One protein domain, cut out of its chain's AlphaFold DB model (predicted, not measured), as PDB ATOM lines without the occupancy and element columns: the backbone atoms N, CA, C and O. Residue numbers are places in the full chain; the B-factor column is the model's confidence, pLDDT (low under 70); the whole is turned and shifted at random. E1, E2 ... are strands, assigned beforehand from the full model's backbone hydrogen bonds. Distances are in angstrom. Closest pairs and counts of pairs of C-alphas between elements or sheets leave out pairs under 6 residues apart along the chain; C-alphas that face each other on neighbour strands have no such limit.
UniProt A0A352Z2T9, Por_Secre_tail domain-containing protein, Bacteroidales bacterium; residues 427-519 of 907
ATOM      1  N   ALA A 427     159.075 146.861 116.717       97.31
ATOM      2  CA  ALA A 427     158.699 148.171 116.197       97.31
ATOM      3  C   ALA A 427     159.707 149.274 116.538       97.31
ATOM      4  O   ALA A 427     160.440 149.198 117.524       97.31
ATOM      5  N   LYS A 428     159.703 150.330 115.721       96.69
ATOM      6  CA  LYS A 428     160.404 151.590 115.993       96.69
ATOM      7  C   LYS A 428     159.389 152.722 115.970       96.69
ATOM      8  O   LYS A 428     158.711 152.920 114.960       96.69
ATOM      9  N   VAL A 429     159.293 153.424 117.091       96.69
ATOM     10  CA  VAL A 429     158.300 154.474 117.327       96.69
ATOM     11  C   VAL A 429     158.902 155.838 117.009       96.69
ATOM     12  O   VAL A 429     160.056 156.116 117.343       96.69
ATOM     13  N   PHE A 430     158.105 156.681 116.360       95.94
ATOM     14  CA  PHE A 430     158.422 158.062 116.042       95.94
ATOM     15  C   PHE A 430     157.322 158.975 116.586       95.94
ATOM     16  O   PHE A 430     156.150 158.781 116.278       95.94
ATOM     17  N   ILE A 431     157.695 159.995 117.351       94.69
ATOM     18  CA  ILE A 431     156.776 161.040 117.814       94.69
ATOM     19  C   ILE A 431     157.176 162.334 117.115       94.69
ATOM     20  O   ILE A 431     158.348 162.714 117.129       94.69
ATOM     21  N   GLU A 432     156.228 162.952 116.410       90.81
ATOM     22  CA  GLU A 432     156.464 164.152 115.591       90.81
ATOM     23  C   GLU A 432     157.626 163.975 114.590       90.81
ATOM     24  O   GLU A 432     158.435 164.872 114.344       90.81
ATOM     25  N   GLY A 433     157.745 162.767 114.030       90.81
ATOM     26  CA  GLY A 433     158.787 162.404 113.067       90.81
ATOM     27  C   GLY A 433     160.170 162.116 113.665       90.81
ATOM     28  O   GLY A 433     161.084 161.778 112.910       90.81
ATOM     29  N   LYS A 434     160.345 162.193 114.991       93.12
ATOM     30  CA  LYS A 434     161.610 161.883 115.681       93.12
ATOM     31  C   LYS A 434     161.562 160.502 116.337       93.12
ATOM     32  O   LYS A 434     160.559 160.195 116.977       93.12
ATOM     33  N   PRO A 435     162.612 159.670 116.208       93.75
ATOM     34  CA  PRO A 435     162.658 158.382 116.892       93.75
ATOM     35  C   PRO A 435     162.729 158.581 118.412       93.75
ATOM     36  O   PRO A 435     163.400 159.499 118.882       93.75
ATOM     37  N   VAL A 436     162.046 157.720 119.167       92.44
ATOM     38  CA  VAL A 436     162.118 157.700 120.638       92.44
ATOM     39  C   VAL A 436     163.097 156.630 121.121       92.44
ATOM     40  O   VAL A 436     163.159 155.538 120.556       92.44
ATOM     41  N   GLU A 437     163.845 156.939 122.182       88.56
ATOM     42  CA  GLU A 437     164.866 156.040 122.750       88.56
ATOM     43  C   GLU A 437     164.404 155.337 124.041       88.56
ATOM     44  O   GLU A 437     164.990 154.347 124.478       88.56
ATOM     45  N   SER A 438     163.330 155.820 124.665       88.31
ATOM     46  CA  SER A 438     162.780 155.299 125.922       88.31
ATOM     47  C   SER A 438     161.251 155.253 125.873       88.31
ATOM     48  O   SER A 438     160.663 155.543 124.836       88.31
ATOM     49  N   GLY A 439     160.603 154.841 126.965       89.88
ATOM     50  CA  GLY A 439     159.144 154.729 127.059       89.88
ATOM     51  C   GLY A 439     158.631 153.298 126.925       89.88
ATOM     52  O   GLY A 439     159.396 152.334 127.014       89.88
ATOM     53  N   PHE A 440     157.318 153.159 126.739       93.25
ATOM     54  CA  PHE A 440     156.647 151.864 126.606       93.25
ATOM     55  C   PHE A 440     155.744 151.834 125.380       93.25
ATOM     56  O   PHE A 440     154.949 152.745 125.175       93.25
ATOM     57  N   LEU A 441     155.822 150.761 124.598       96.81
ATOM     58  CA  LEU A 441     154.879 150.463 123.525       96.81
ATOM     59  C   LEU A 441     153.959 149.334 123.985       96.81
ATOM     60  O   LEU A 441     154.435 148.310 124.485       96.81
ATOM     61  N   ALA A 442     152.655 149.507 123.801       97.56
ATOM     62  CA  ALA A 442     151.660 148.496 124.118       97.56
ATOM     63  C   ALA A 442     150.715 148.244 122.939       97.56
ATOM     64  O   ALA A 442     150.371 149.162 122.196       97.56
ATOM     65  N   ALA A 443     150.308 146.984 122.783       97.81
ATOM     66  CA  ALA A 443     149.300 146.539 121.828       97.81
ATOM     67  C   ALA A 443     147.950 146.392 122.529       97.81
ATOM     68  O   ALA A 443     147.896 145.937 123.672       97.81
ATOM     69  N   PHE A 444     146.869 146.722 121.830       96.88
ATOM     70  CA  PHE A 444     145.501 146.684 122.335       96.88
ATOM     71  C   PHE A 444     144.550 146.071 121.310       96.88
ATOM     72  O   PHE A 444     144.611 146.411 120.127       96.88
ATOM     73  N   ALA A 445     143.645 145.219 121.786       93.31
ATOM     74  CA  ALA A 445     142.456 144.794 121.053       93.31
ATOM     75  C   ALA A 445     141.245 145.479 121.703       93.31
ATOM     76  O   ALA A 445     140.851 145.127 122.819       93.31
ATOM     77  N   GLY A 446     140.709 146.515 121.051       89.56
ATOM     78  CA  GLY A 446     139.821 147.472 121.719       89.56
ATOM     79  C   GLY A 446     140.554 148.171 122.870       89.56
ATOM     80  O   GLY A 446     141.609 148.760 122.657       89.56
ATOM     81  N   GLU A 447     140.030 148.054 124.091       91.12
ATOM     82  CA  GLU A 447     140.657 148.606 125.306       91.12
ATOM     83  C   GLU A 447     141.511 147.595 126.087       91.12
ATOM     84  O   GLU A 447     142.166 147.952 127.067       91.12
ATOM     85  N   GLU A 448     141.538 146.324 125.680       95.00
ATOM     86  CA  GLU A 448     142.267 145.295 126.415       95.00
ATOM     87  C   GLU A 448     143.730 145.227 125.963       95.00
ATOM     88  O   GLU A 448     144.024 144.957 124.794       95.00
ATOM     89  N   CYS A 449     144.664 145.457 126.890       96.44
ATOM     90  CA  CYS A 449     146.093 145.380 126.602       96.44
ATOM     91  C   CYS A 449     146.503 143.933 126.283       96.44
ATOM     92  O   CYS A 449     146.373 143.017 127.096       96.44
ATOM     93  N   ARG A 450     147.027 143.738 125.074       97.00
ATOM     94  CA  ARG A 450     147.482 142.457 124.517       97.00
ATOM     95  C   ARG A 450     148.985 142.267 124.580       97.00
ATOM     96  O   ARG A 450     149.470 141.206 124.219       97.00
ATOM     97  N   GLY A 451     149.735 143.264 125.016       95.81
ATOM     98  CA  GLY A 451     151.187 143.201 125.088       95.81
ATOM     99  C   GLY A 451     151.740 144.548 125.504       95.81
ATOM    100  O   GLY A 451     151.191 145.576 125.122       95.81
ATOM    101  N   ILE A 452     152.837 144.553 126.258       94.38
ATOM    102  CA  ILE A 452     153.575 145.772 126.605       94.38
ATOM    103  C   ILE A 452     155.076 145.490 126.675       94.38
ATOM    104  O   ILE A 452     155.494 144.490 127.260       94.38
ATOM    105  N   ALA A 453     155.888 146.386 126.120       92.75
ATOM    106  CA  ALA A 453     157.344 146.307 126.153       92.75
ATOM    107  C   ALA A 453     157.968 147.694 126.347       92.75
ATOM    108  O   ALA A 453     157.443 148.695 125.860       92.75
ATOM    109  N   GLY A 454     159.087 147.742 127.072       89.94
ATOM    110  CA  GLY A 454     159.979 148.905 127.066       89.94
ATOM    111  C   GLY A 454     160.915 148.872 125.858       89.94
ATOM    112  O   GLY A 454     160.982 147.863 125.152       89.94
ATOM    113  N   SER A 455     161.639 149.963 125.623       88.88
ATOM    114  CA  SER A 455     162.659 149.990 124.575       88.88
ATOM    115  C   SER A 455     163.876 149.119 124.929       88.88
ATOM    116  O   SER A 455     164.223 148.924 126.096       88.88
ATOM    117  N   VAL A 456     164.526 148.584 123.898       87.00
ATOM    118  CA  VAL A 456     165.766 147.802 123.963       87.00
ATOM    119  C   VAL A 456     166.733 148.371 122.925       87.00
ATOM    120  O   VAL A 456     166.352 148.546 121.767       87.00
ATOM    121  N   ASN A 457     167.978 148.661 123.318       86.12
ATOM    122  CA  ASN A 457     168.993 149.144 122.376       86.12
ATOM    123  C   ASN A 457     169.492 147.993 121.485       86.12
ATOM    124  O   ASN A 457     169.944 146.956 121.979       86.12
ATOM    125  N   TYR A 458     169.448 148.193 120.171       84.88
ATOM    126  CA  TYR A 458     170.052 147.319 119.180       84.88
ATOM    127  C   TYR A 458     171.471 147.805 118.837       84.88
ATOM    128  O   TYR A 458     171.687 148.627 117.945       84.88
ATOM    129  N   ALA A 459     172.453 147.245 119.549       80.62
ATOM    130  CA  ALA A 459     173.859 147.655 119.500       80.62
ATOM    131  C   ALA A 459     174.509 147.747 118.095       80.62
ATOM    132  O   ALA A 459     175.327 148.644 117.905       80.62
ATOM    133  N   PRO A 460     174.201 146.885 117.098       82.38
ATOM    134  CA  PRO A 460     174.858 146.950 115.787       82.38
ATOM    135  C   PRO A 460     174.634 148.246 114.996       82.38
ATOM    136  O   PRO A 460     175.479 148.597 114.176       82.38
ATOM    137  N   SER A 461     173.521 148.950 115.216       73.44
ATOM    138  CA  SER A 461     173.214 150.227 114.550       73.44
ATOM    139  C   SER A 461     172.827 151.348 115.519       73.44
ATOM    140  O   SER A 461     172.331 152.378 115.072       73.44
ATOM    141  N   ASP A 462     173.077 151.132 116.816       79.19
ATOM    142  CA  ASP A 462     172.860 152.065 117.929       79.19
ATOM    143  C   ASP A 462     171.505 152.786 117.865       79.19
ATOM    144  O   ASP A 462     171.412 154.013 117.823       79.19
ATOM    145  N   HIS A 463     170.426 152.001 117.789       80.31
ATOM    146  CA  HIS A 463     169.065 152.528 117.880       80.31
ATOM    147  C   HIS A 463     168.187 151.683 118.791       80.31
ATOM    148  O   HIS A 463     168.318 150.460 118.848       80.31
ATOM    149  N   SER A 464     167.210 152.323 119.427       86.88
ATOM    150  CA  SER A 464     166.218 151.626 120.244       86.88
ATOM    151  C   SER A 464     165.076 151.020 119.417       86.88
ATOM    152  O   SER A 464     164.562 151.634 118.475       86.88
ATOM    153  N   VAL A 465     164.663 149.803 119.780       94.44
ATOM    154  CA  VAL A 465     163.470 149.110 119.262       94.44
ATOM    155  C   VAL A 465     162.584 148.627 120.407       94.44
ATOM    156  O   VAL A 465     163.043 148.449 121.531       94.44
ATOM    157  N   PHE A 466     161.312 148.380 120.116       95.75
ATOM    158  CA  PHE A 466     160.363 147.765 121.040       95.75
ATOM    159  C   PHE A 466     160.076 146.342 120.573       95.75
ATOM    160  O   PHE A 466     159.501 146.155 119.503       95.75
ATOM    161  N   GLU A 467     160.480 145.346 121.359       95.38
ATOM    162  CA  GLU A 467     160.200 143.932 121.087       95.38
ATOM    163  C   GLU A 467     158.994 143.479 121.906       95.38
ATOM    164  O   GLU A 467     159.084 143.142 123.087       95.38
ATOM    165  N   LEU A 468     157.829 143.520 121.268       95.50
ATOM    166  CA  LEU A 468     156.540 143.326 121.902       95.50
ATOM    167  C   LEU A 468     156.014 141.918 121.633       95.50
ATOM    168  O   LEU A 468     155.671 141.580 120.501       95.50
ATOM    169  N   THR A 469     155.909 141.096 122.679       96.50
ATOM    170  CA  THR A 469     155.102 139.871 122.591       96.50
ATOM    171  C   THR A 469     153.635 140.247 122.757       96.50
ATOM    172  O   THR A 469     153.241 140.752 123.809       96.50
ATOM    173  N   CYS A 470     152.848 140.002 121.715       96.62
ATOM    174  CA  CYS A 470     151.409 140.231 121.699       96.62
ATOM    175  C   CYS A 470     150.674 138.908 121.906       96.62
ATOM    176  O   CYS A 470     151.129 137.874 121.424       96.62
ATOM    177  N   TYR A 471     149.531 138.941 122.579       96.88
ATOM    178  CA  TYR A 471     148.747 137.765 122.940       96.88
ATOM    179  C   TYR A 471     147.320 137.851 122.390       96.88
ATOM    180  O   TYR A 471     146.777 138.943 122.256       96.88
ATOM    181  N   SER A 472     146.705 136.705 122.096       95.88
ATOM    182  CA  SER A 472     145.289 136.615 121.718       95.88
ATOM    183  C   SER A 472     144.713 135.230 122.032       95.88
ATOM    184  O   SER A 472     145.442 134.249 122.202       95.88
ATOM    185  N   ASN A 473     143.384 135.146 122.084       93.50
ATOM    186  CA  ASN A 473     142.624 133.894 122.137       93.50
ATOM    187  C   ASN A 473     141.955 133.548 120.793       93.50
ATOM    188  O   ASN A 473     141.301 132.510 120.680       93.50
ATOM    189  N   MET A 474     142.132 134.384 119.765       89.62
ATOM    190  CA  MET A 474     141.592 134.177 118.421       89.62
ATOM    191  C   MET A 474     142.695 133.741 117.447       89.62
ATOM    192  O   MET A 474     143.844 134.157 117.569       89.62
ATOM    193  N   GLN A 475     142.345 132.891 116.476       86.06
ATOM    194  CA  GLN A 475     143.269 132.476 115.410       86.06
ATOM    195  C   GLN A 475     143.295 133.449 114.224       86.06
ATOM    196  O   GLN A 475     144.283 133.495 113.504       86.06
ATOM    197  N   THR A 476     142.211 134.197 114.007       84.38
ATOM    198  CA  THR A 476     142.061 135.159 112.907       84.38
ATOM    199  C   THR A 476     141.096 136.266 113.320       84.38
ATOM    200  O   THR A 476     140.160 135.995 114.076       84.38
ATOM    201  N   GLY A 477     141.248 137.461 112.751       79.62
ATOM    202  CA  GLY A 477     140.273 138.552 112.873       79.62
ATOM    203  C   GLY A 477     140.410 139.423 114.125       79.62
ATOM    204  O   GLY A 477     139.627 140.354 114.283       79.62
ATOM    205  N   ASP A 478     141.393 139.153 114.985       89.75
ATOM    206  CA  ASP A 478     141.759 140.051 116.082       89.75
ATOM    207  C   ASP A 478     142.707 141.133 115.548       89.75
ATOM    208  O   ASP A 478     143.689 140.820 114.875       89.75
ATOM    209  N   VAL A 479     142.399 142.404 115.801       93.88
ATOM    210  CA  VAL A 479     143.147 143.542 115.248       93.88
ATOM    211  C   VAL A 479     143.818 144.284 116.389       93.88
ATOM    212  O   VAL A 479     143.159 144.833 117.272       93.88
ATOM    213  N   LEU A 480     145.145 144.325 116.348       96.19
ATOM    214  CA  LEU A 480     145.956 145.030 117.325       96.19
ATOM    215  C   LEU A 480     146.197 146.463 116.872       96.19
ATOM    216  O   LEU A 480     146.786 146.710 115.819       96.19
ATOM    217  N   THR A 481     145.784 147.403 117.709       96.75
ATOM    218  CA  THR A 481     146.221 148.803 117.657       96.75
ATOM    219  C   THR A 481     147.327 149.029 118.670       96.75
ATOM    220  O   THR A 481     147.522 148.218 119.576       96.75
ATOM    221  N   PHE A 482     148.077 150.118 118.524       97.94
ATOM    222  CA  PHE A 482     149.219 150.377 119.389       97.94
ATOM    223  C   PHE A 482     149.130 151.753 120.029       97.94
ATOM    224  O   PHE A 482     148.694 152.725 119.410       97.94
ATOM    225  N   ARG A 483     149.579 151.826 121.279       97.81
ATOM    226  CA  ARG A 483     149.712 153.064 122.042       97.81
ATOM    227  C   ARG A 483     151.135 153.134 122.579       97.81
ATOM    228  O   ARG A 483     151.690 152.116 122.994       97.81
ATOM    229  N   TYR A 484     151.725 154.322 122.577       97.00
ATOM    230  CA  TYR A 484     153.044 154.587 123.151       97.00
ATOM    231  C   TYR A 484     152.913 155.516 124.359       97.00
ATOM    232  O   TYR A 484     152.235 156.537 124.278       97.00
ATOM    233  N   TYR A 485     153.558 155.160 125.466       94.81
ATOM    234  CA  TYR A 485     153.609 155.947 126.691       94.81
ATOM    235  C   TYR A 485     154.996 156.574 126.850       94.81
ATOM    236  O   TYR A 485     156.005 155.872 126.997       94.81
ATOM    237  N   SER A 486     155.020 157.906 126.817       90.88
ATOM    238  CA  SER A 486     156.204 158.730 127.038       90.88
ATOM    239  C   SER A 486     156.419 158.929 128.532       90.88
ATOM    240  O   SER A 486     155.685 159.674 129.175       90.88
ATOM    241  N   ILE A 487     157.456 158.302 129.085       83.19
ATOM    242  CA  ILE A 487     157.796 158.431 130.512       83.19
ATOM    243  C   ILE A 487     158.290 159.833 130.889       83.19
ATOM    244  O   ILE A 487     158.231 160.211 132.053       83.19
ATOM    245  N   THR A 488     158.823 160.592 129.927       81.38
ATOM    246  CA  THR A 488     159.373 161.934 130.168       81.38
ATOM    247  C   THR A 488     158.297 163.008 130.169       81.38
ATOM    248  O   THR A 488     158.432 164.001 130.874       81.38
ATOM    249  N   GLU A 489     157.254 162.822 129.362       84.44
ATOM    250  CA  GLU A 489     156.157 163.784 129.205       84.44
ATOM    251  C   GLU A 489     154.897 163.366 129.965       84.44
ATOM    252  O   GLU A 489     153.990 164.176 130.108       84.44
ATOM    253  N   ASP A 490     154.843 162.118 130.438       84.38
ATOM    254  CA  ASP A 490     153.659 161.495 131.030       84.38
ATOM    255  C   ASP A 490     152.436 161.533 130.088       84.38
ATOM    256  O   ASP A 490     151.309 161.828 130.480       84.38
ATOM    257  N   LEU A 491     152.670 161.253 128.799       91.69
ATOM    258  CA  LEU A 491     151.659 161.313 127.737       91.69
ATOM    259  C   LEU A 491     151.511 159.982 126.998       91.69
ATOM    260  O   LEU A 491     152.491 159.280 126.734       91.69
ATOM    261  N   ILE A 492     150.269 159.668 126.620       95.31
ATOM    262  CA  ILE A 492     149.922 158.534 125.760       95.31
ATOM    263  C   ILE A 492     149.666 159.039 124.342       95.31
ATOM    264  O   ILE A 492     148.837 159.919 124.119       95.31
ATOM    265  N   TYR A 493     150.330 158.416 123.380       96.50
ATOM    266  CA  TYR A 493     150.143 158.646 121.957       96.50
ATOM    267  C   TYR A 493     149.495 157.410 121.328       96.50
ATOM    268  O   TYR A 493     149.973 156.292 121.519       96.50
ATOM    269  N   ASN A 494     148.430 157.594 120.549       96.50
ATOM    270  CA  ASN A 494     147.895 156.536 119.689       96.50
ATOM    271  C   ASN A 494     148.765 156.427 118.434       96.50
ATOM    272  O   ASN A 494     149.145 157.446 117.857       96.50
ATOM    273  N   MET A 495     149.121 155.211 118.030       97.38
ATOM    274  CA  MET A 495     150.009 154.978 116.889       97.38
ATOM    275  C   MET A 495     149.227 154.849 115.579       97.38
ATOM    276  O   MET A 495     148.071 154.436 115.562       97.38
ATOM    277  N   ASP A 496     149.884 155.167 114.467       96.31
ATOM    278  CA  ASP A 496     149.315 155.197 113.111       96.31
ATOM    279  C   ASP A 496     149.244 153.829 112.399       96.31
ATOM    280  O   ASP A 496     148.933 153.763 111.201       96.31
ATOM    281  N   ARG A 497     149.569 152.741 113.111       96.38
ATOM    282  CA  ARG A 497     149.624 151.372 112.582       96.38
ATOM    283  C   ARG A 497     148.673 150.432 113.302       96.38
ATOM    284  O   ARG A 497     148.425 150.577 114.498       96.38
ATOM    285  N   SER A 498     148.249 149.398 112.586       96.75
ATOM    286  CA  SER A 498     147.602 148.220 113.162       96.75
ATOM    287  C   SER A 498     148.231 146.931 112.637       96.75
ATOM    288  O   SER A 498     148.963 146.932 111.644       96.75
ATOM    289  N   VAL A 499     147.966 145.824 113.325       96.31
ATOM    290  CA  VAL A 499     148.366 144.475 112.910       96.31
ATOM    291  C   VAL A 499     147.164 143.553 113.038       96.31
ATOM    292  O   VAL A 499     146.607 143.422 114.125       96.31
ATOM    293  N   ASP A 500     146.802 142.888 111.946       94.50
ATOM    294  CA  ASP A 500     145.877 141.758 111.996       94.50
ATOM    295  C   ASP A 500     146.620 140.572 112.614       94.50
ATOM    296  O   ASP A 500     147.635 140.110 112.086       94.50
ATOM    297  N   PHE A 501     146.184 140.138 113.791       94.62
ATOM    298  CA  PHE A 501     146.869 139.106 114.549       94.62
ATOM    299  C   PHE A 501     146.594 137.718 113.967       94.62
ATOM    300  O   PHE A 501     145.445 137.320 113.760       94.62
ATOM    301  N   GLU A 502     147.668 136.948 113.818       94.62
ATOM    302  CA  GLU A 502     147.643 135.511 113.565       94.62
ATOM    303  C   GLU A 502     148.593 134.815 114.562       94.62
ATOM    304  O   GLU A 502     149.608 135.403 114.956       94.62
ATOM    305  N   PRO A 503     148.308 133.575 115.001       96.06
ATOM    306  CA  PRO A 503     149.218 132.820 115.855       96.06
ATOM    307  C   PRO A 503     150.634 132.744 115.269       96.06
ATOM    308  O   PRO A 503     150.817 132.460 114.089       96.06
ATOM    309  N   ASP A 504     151.633 132.997 116.115       94.81
ATOM    310  CA  ASP A 504     153.061 133.024 115.781       94.81
ATOM    311  C   ASP A 504     153.472 134.078 114.732       94.81
ATOM    312  O   ASP A 504     154.593 134.027 114.210       94.81
ATOM    313  N   ILE A 505     152.616 135.078 114.464       94.94
ATOM    314  CA  ILE A 505     152.941 136.189 113.562       94.94
ATOM    315  C   ILE A 505     154.230 136.895 114.000       94.94
ATOM    316  O   ILE A 505     154.479 137.112 115.190       94.94
ATOM    317  N   ARG A 506     155.056 137.275 113.020       96.62
ATOM    318  CA  ARG A 506     156.258 138.092 113.220       96.62
ATOM    319  C   ARG A 506     156.192 139.337 112.351       96.62
ATOM    320  O   ARG A 506     156.243 139.237 111.127       96.62
ATOM    321  N   VAL A 507     156.114 140.501 112.987       96.75
ATOM    322  CA  VAL A 507     156.065 141.803 112.313       96.75
ATOM    323  C   VAL A 507     157.325 142.590 112.646       96.75
ATOM    324  O   VAL A 507     157.556 142.940 113.799       96.75
ATOM    325  N   GLY A 508     158.128 142.894 111.625       96.25
ATOM    326  CA  GLY A 508     159.399 143.599 111.788       96.25
ATOM    327  C   GLY A 508     160.512 142.744 112.403       96.25
ATOM    328  O   GLY A 508     160.316 141.605 112.825       96.25
ATOM    329  N   THR A 509     161.718 143.305 112.412       94.62
ATOM    330  CA  THR A 509     162.922 142.751 113.057       94.62
ATOM    331  C   THR A 509     163.736 143.893 113.664       94.62
ATOM    332  O   THR A 509     163.471 145.052 113.365       94.62
ATOM    333  N   SER A 510     164.744 143.616 114.490       91.50
ATOM    334  CA  SER A 510     165.568 144.680 115.089       91.50
ATOM    335  C   SER A 510     166.368 145.470 114.028       91.50
ATOM    336  O   SER A 510     166.584 146.671 114.198       91.50
ATOM    337  N   GLU A 511     166.731 144.826 112.906       91.12
ATOM    338  CA  GLU A 511     167.379 145.449 111.736       91.12
ATOM    339  C   GLU A 511     166.381 146.222 110.854       91.12
ATOM    340  O   GLU A 511     166.657 147.345 110.432       91.12
ATOM    341  N   PHE A 512     165.192 145.654 110.625       92.94
ATOM    342  CA  PHE A 512     164.110 146.261 109.841       92.94
ATOM    343  C   PHE A 512     162.830 146.361 110.679       92.94
ATOM    344  O   PHE A 512     161.908 145.551 110.508       92.94
ATOM    345  N   PRO A 513     162.767 147.310 111.629       95.56
ATOM    346  CA  PRO A 513     161.658 147.386 112.563       95.56
ATOM    347  C   PRO A 513     160.398 147.911 111.887       95.56
ATOM    348  O   PRO A 513     160.437 148.722 110.956       95.56
ATOM    349  N   PHE A 514     159.253 147.480 112.404       96.38
ATOM    350  CA  PHE A 514     157.960 147.995 111.994       96.38
ATOM    351  C   PHE A 514     157.827 149.459 112.422       96.38
ATOM    352  O   PHE A 514     157.746 149.777 113.609       96.38
ATOM    353  N   LYS A 515     157.874 150.370 111.448       96.38
ATOM    354  CA  LYS A 515     157.826 151.810 111.706       96.38
ATOM    355  C   LYS A 515     156.412 152.246 112.098       96.38
ATOM    356  O   LYS A 515     155.481 152.045 111.314       96.38
ATOM    357  N   MET A 516     156.300 152.884 113.261       96.62
ATOM    358  CA  MET A 516     155.079 153.508 113.776       96.62
ATOM    359  C   MET A 516     155.326 154.988 114.053       96.62
ATOM    360  O   MET A 516     156.346 155.332 114.648       96.62
ATOM    361  N   ASN A 517     154.401 155.850 113.652       96.75
ATOM    362  CA  ASN A 517     154.388 157.258 114.037       96.75
ATOM    363  C   ASN A 517     153.209 157.526 114.980       96.75
ATOM    364  O   ASN A 517     152.265 156.733 115.048       96.75
ATOM    365  N   ASN A 518     153.226 158.657 115.686       94.62
ATOM    366  CA  ASN A 518     152.015 159.150 116.333       94.62
ATOM    367  C   ASN A 518     150.931 159.396 115.272       94.62
ATOM    368  O   ASN A 518     151.161 160.083 114.277       94.62
ATOM    369  N   GLY A 519     149.764 158.794 115.476       93.69
ATOM    370  CA  GLY A 519     148.675 158.845 114.519       93.69
ATOM    371  C   GLY A 519     147.825 160.102 114.639       93.69
ATOM    372  O   GLY A 519     147.798 160.793 115.657       93.69
TER     373      GLY A 519
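What this domain is: This is residues 427 to 519 of the 907 residues of the protein "Por_Secre_tail domain-containing protein" of Bacteroidales bacterium (UniProt A0A352Z2T9). A five-strand sheet, E4 E3 E2 E5 E6, is curled like part of a barrel, and the short pair E1 and E7 crosses its open side, between the edge strands E4 and E6. The two sheets make a small sandwich with crossed strands. The printed part has 93 residues, with seven named strands, E1 to E7, and no named helix; the class is all strand. The large sheet, in the order E4 E3 E2 E5 E6, is antiparallel, and the pair is parallel. The whole is compact, with a radius of gyration of the C-alphas of 12.8 A and spans of 35 by 29 by 18 A.

How they stand to each other: Start at E1, residues 427 to 431, which is the parallel neighbour of E7, residues 514 to 517; look at N 430 and O 516, 2.8 A apart. Next come E2, residues 440 to 445, E3, residues 448 to 458, and E4, residues 463 to 472, a meander, each strand the antiparallel neighbour of the one before. E2 and E3 form a hairpin, with N 443 and O 451 2.9 A apart; E3 and E4 form another, with N 456 and O 465 2.8 A apart. E5, residues 478 to 486, pairs back with E2, N 444 and O 481 being 2.8 A apart; E2 to E5 are a Greek key, a meander whose first strand neighbours the fourth. E5 forms a hairpin with E6, residues 491 to 501, where N 484 and O 493 are 2.8 A apart. This is a folded sheet, bent back into two leaves: E4 and E3 face E5 and E6, with E2 as the hinge. It forms a sandwich, two sheets face to face, with E1 and E7, the strands at 66 degrees to each other. The closest C-alphas of E1 and E4 are those of Lys 428 and Val 465, 5.1 A; of E6 and E7, those of Asp 496 and Asn 517, 5.6 A. E4 and E7 are apart.

Where its parts are: Find C-alpha 427 at (158.699, 148.171, 116.197), where E1 begins its 13.1 A. E2 covers 16.8 A, E3 28.8 A and E4 28.9 A, ending at C-alpha 472, (145.289, 136.615, 121.718). E5 covers 26.0 A; E6 covers 26.3 A and bends by 68 degrees at residue 496. E7, 10.1 A, ends at C-alpha 517, (154.388, 157.258, 114.037).

The domain as a whole: The two C-alphas farthest apart, those of Gln 475 and Thr 488, are 36.7 A apart. The printed part has no cut. The link E6 to E7, residues 502 to 513, is long. Mean pLDDT of the printed part is 92.6, and no printed residue is under 70.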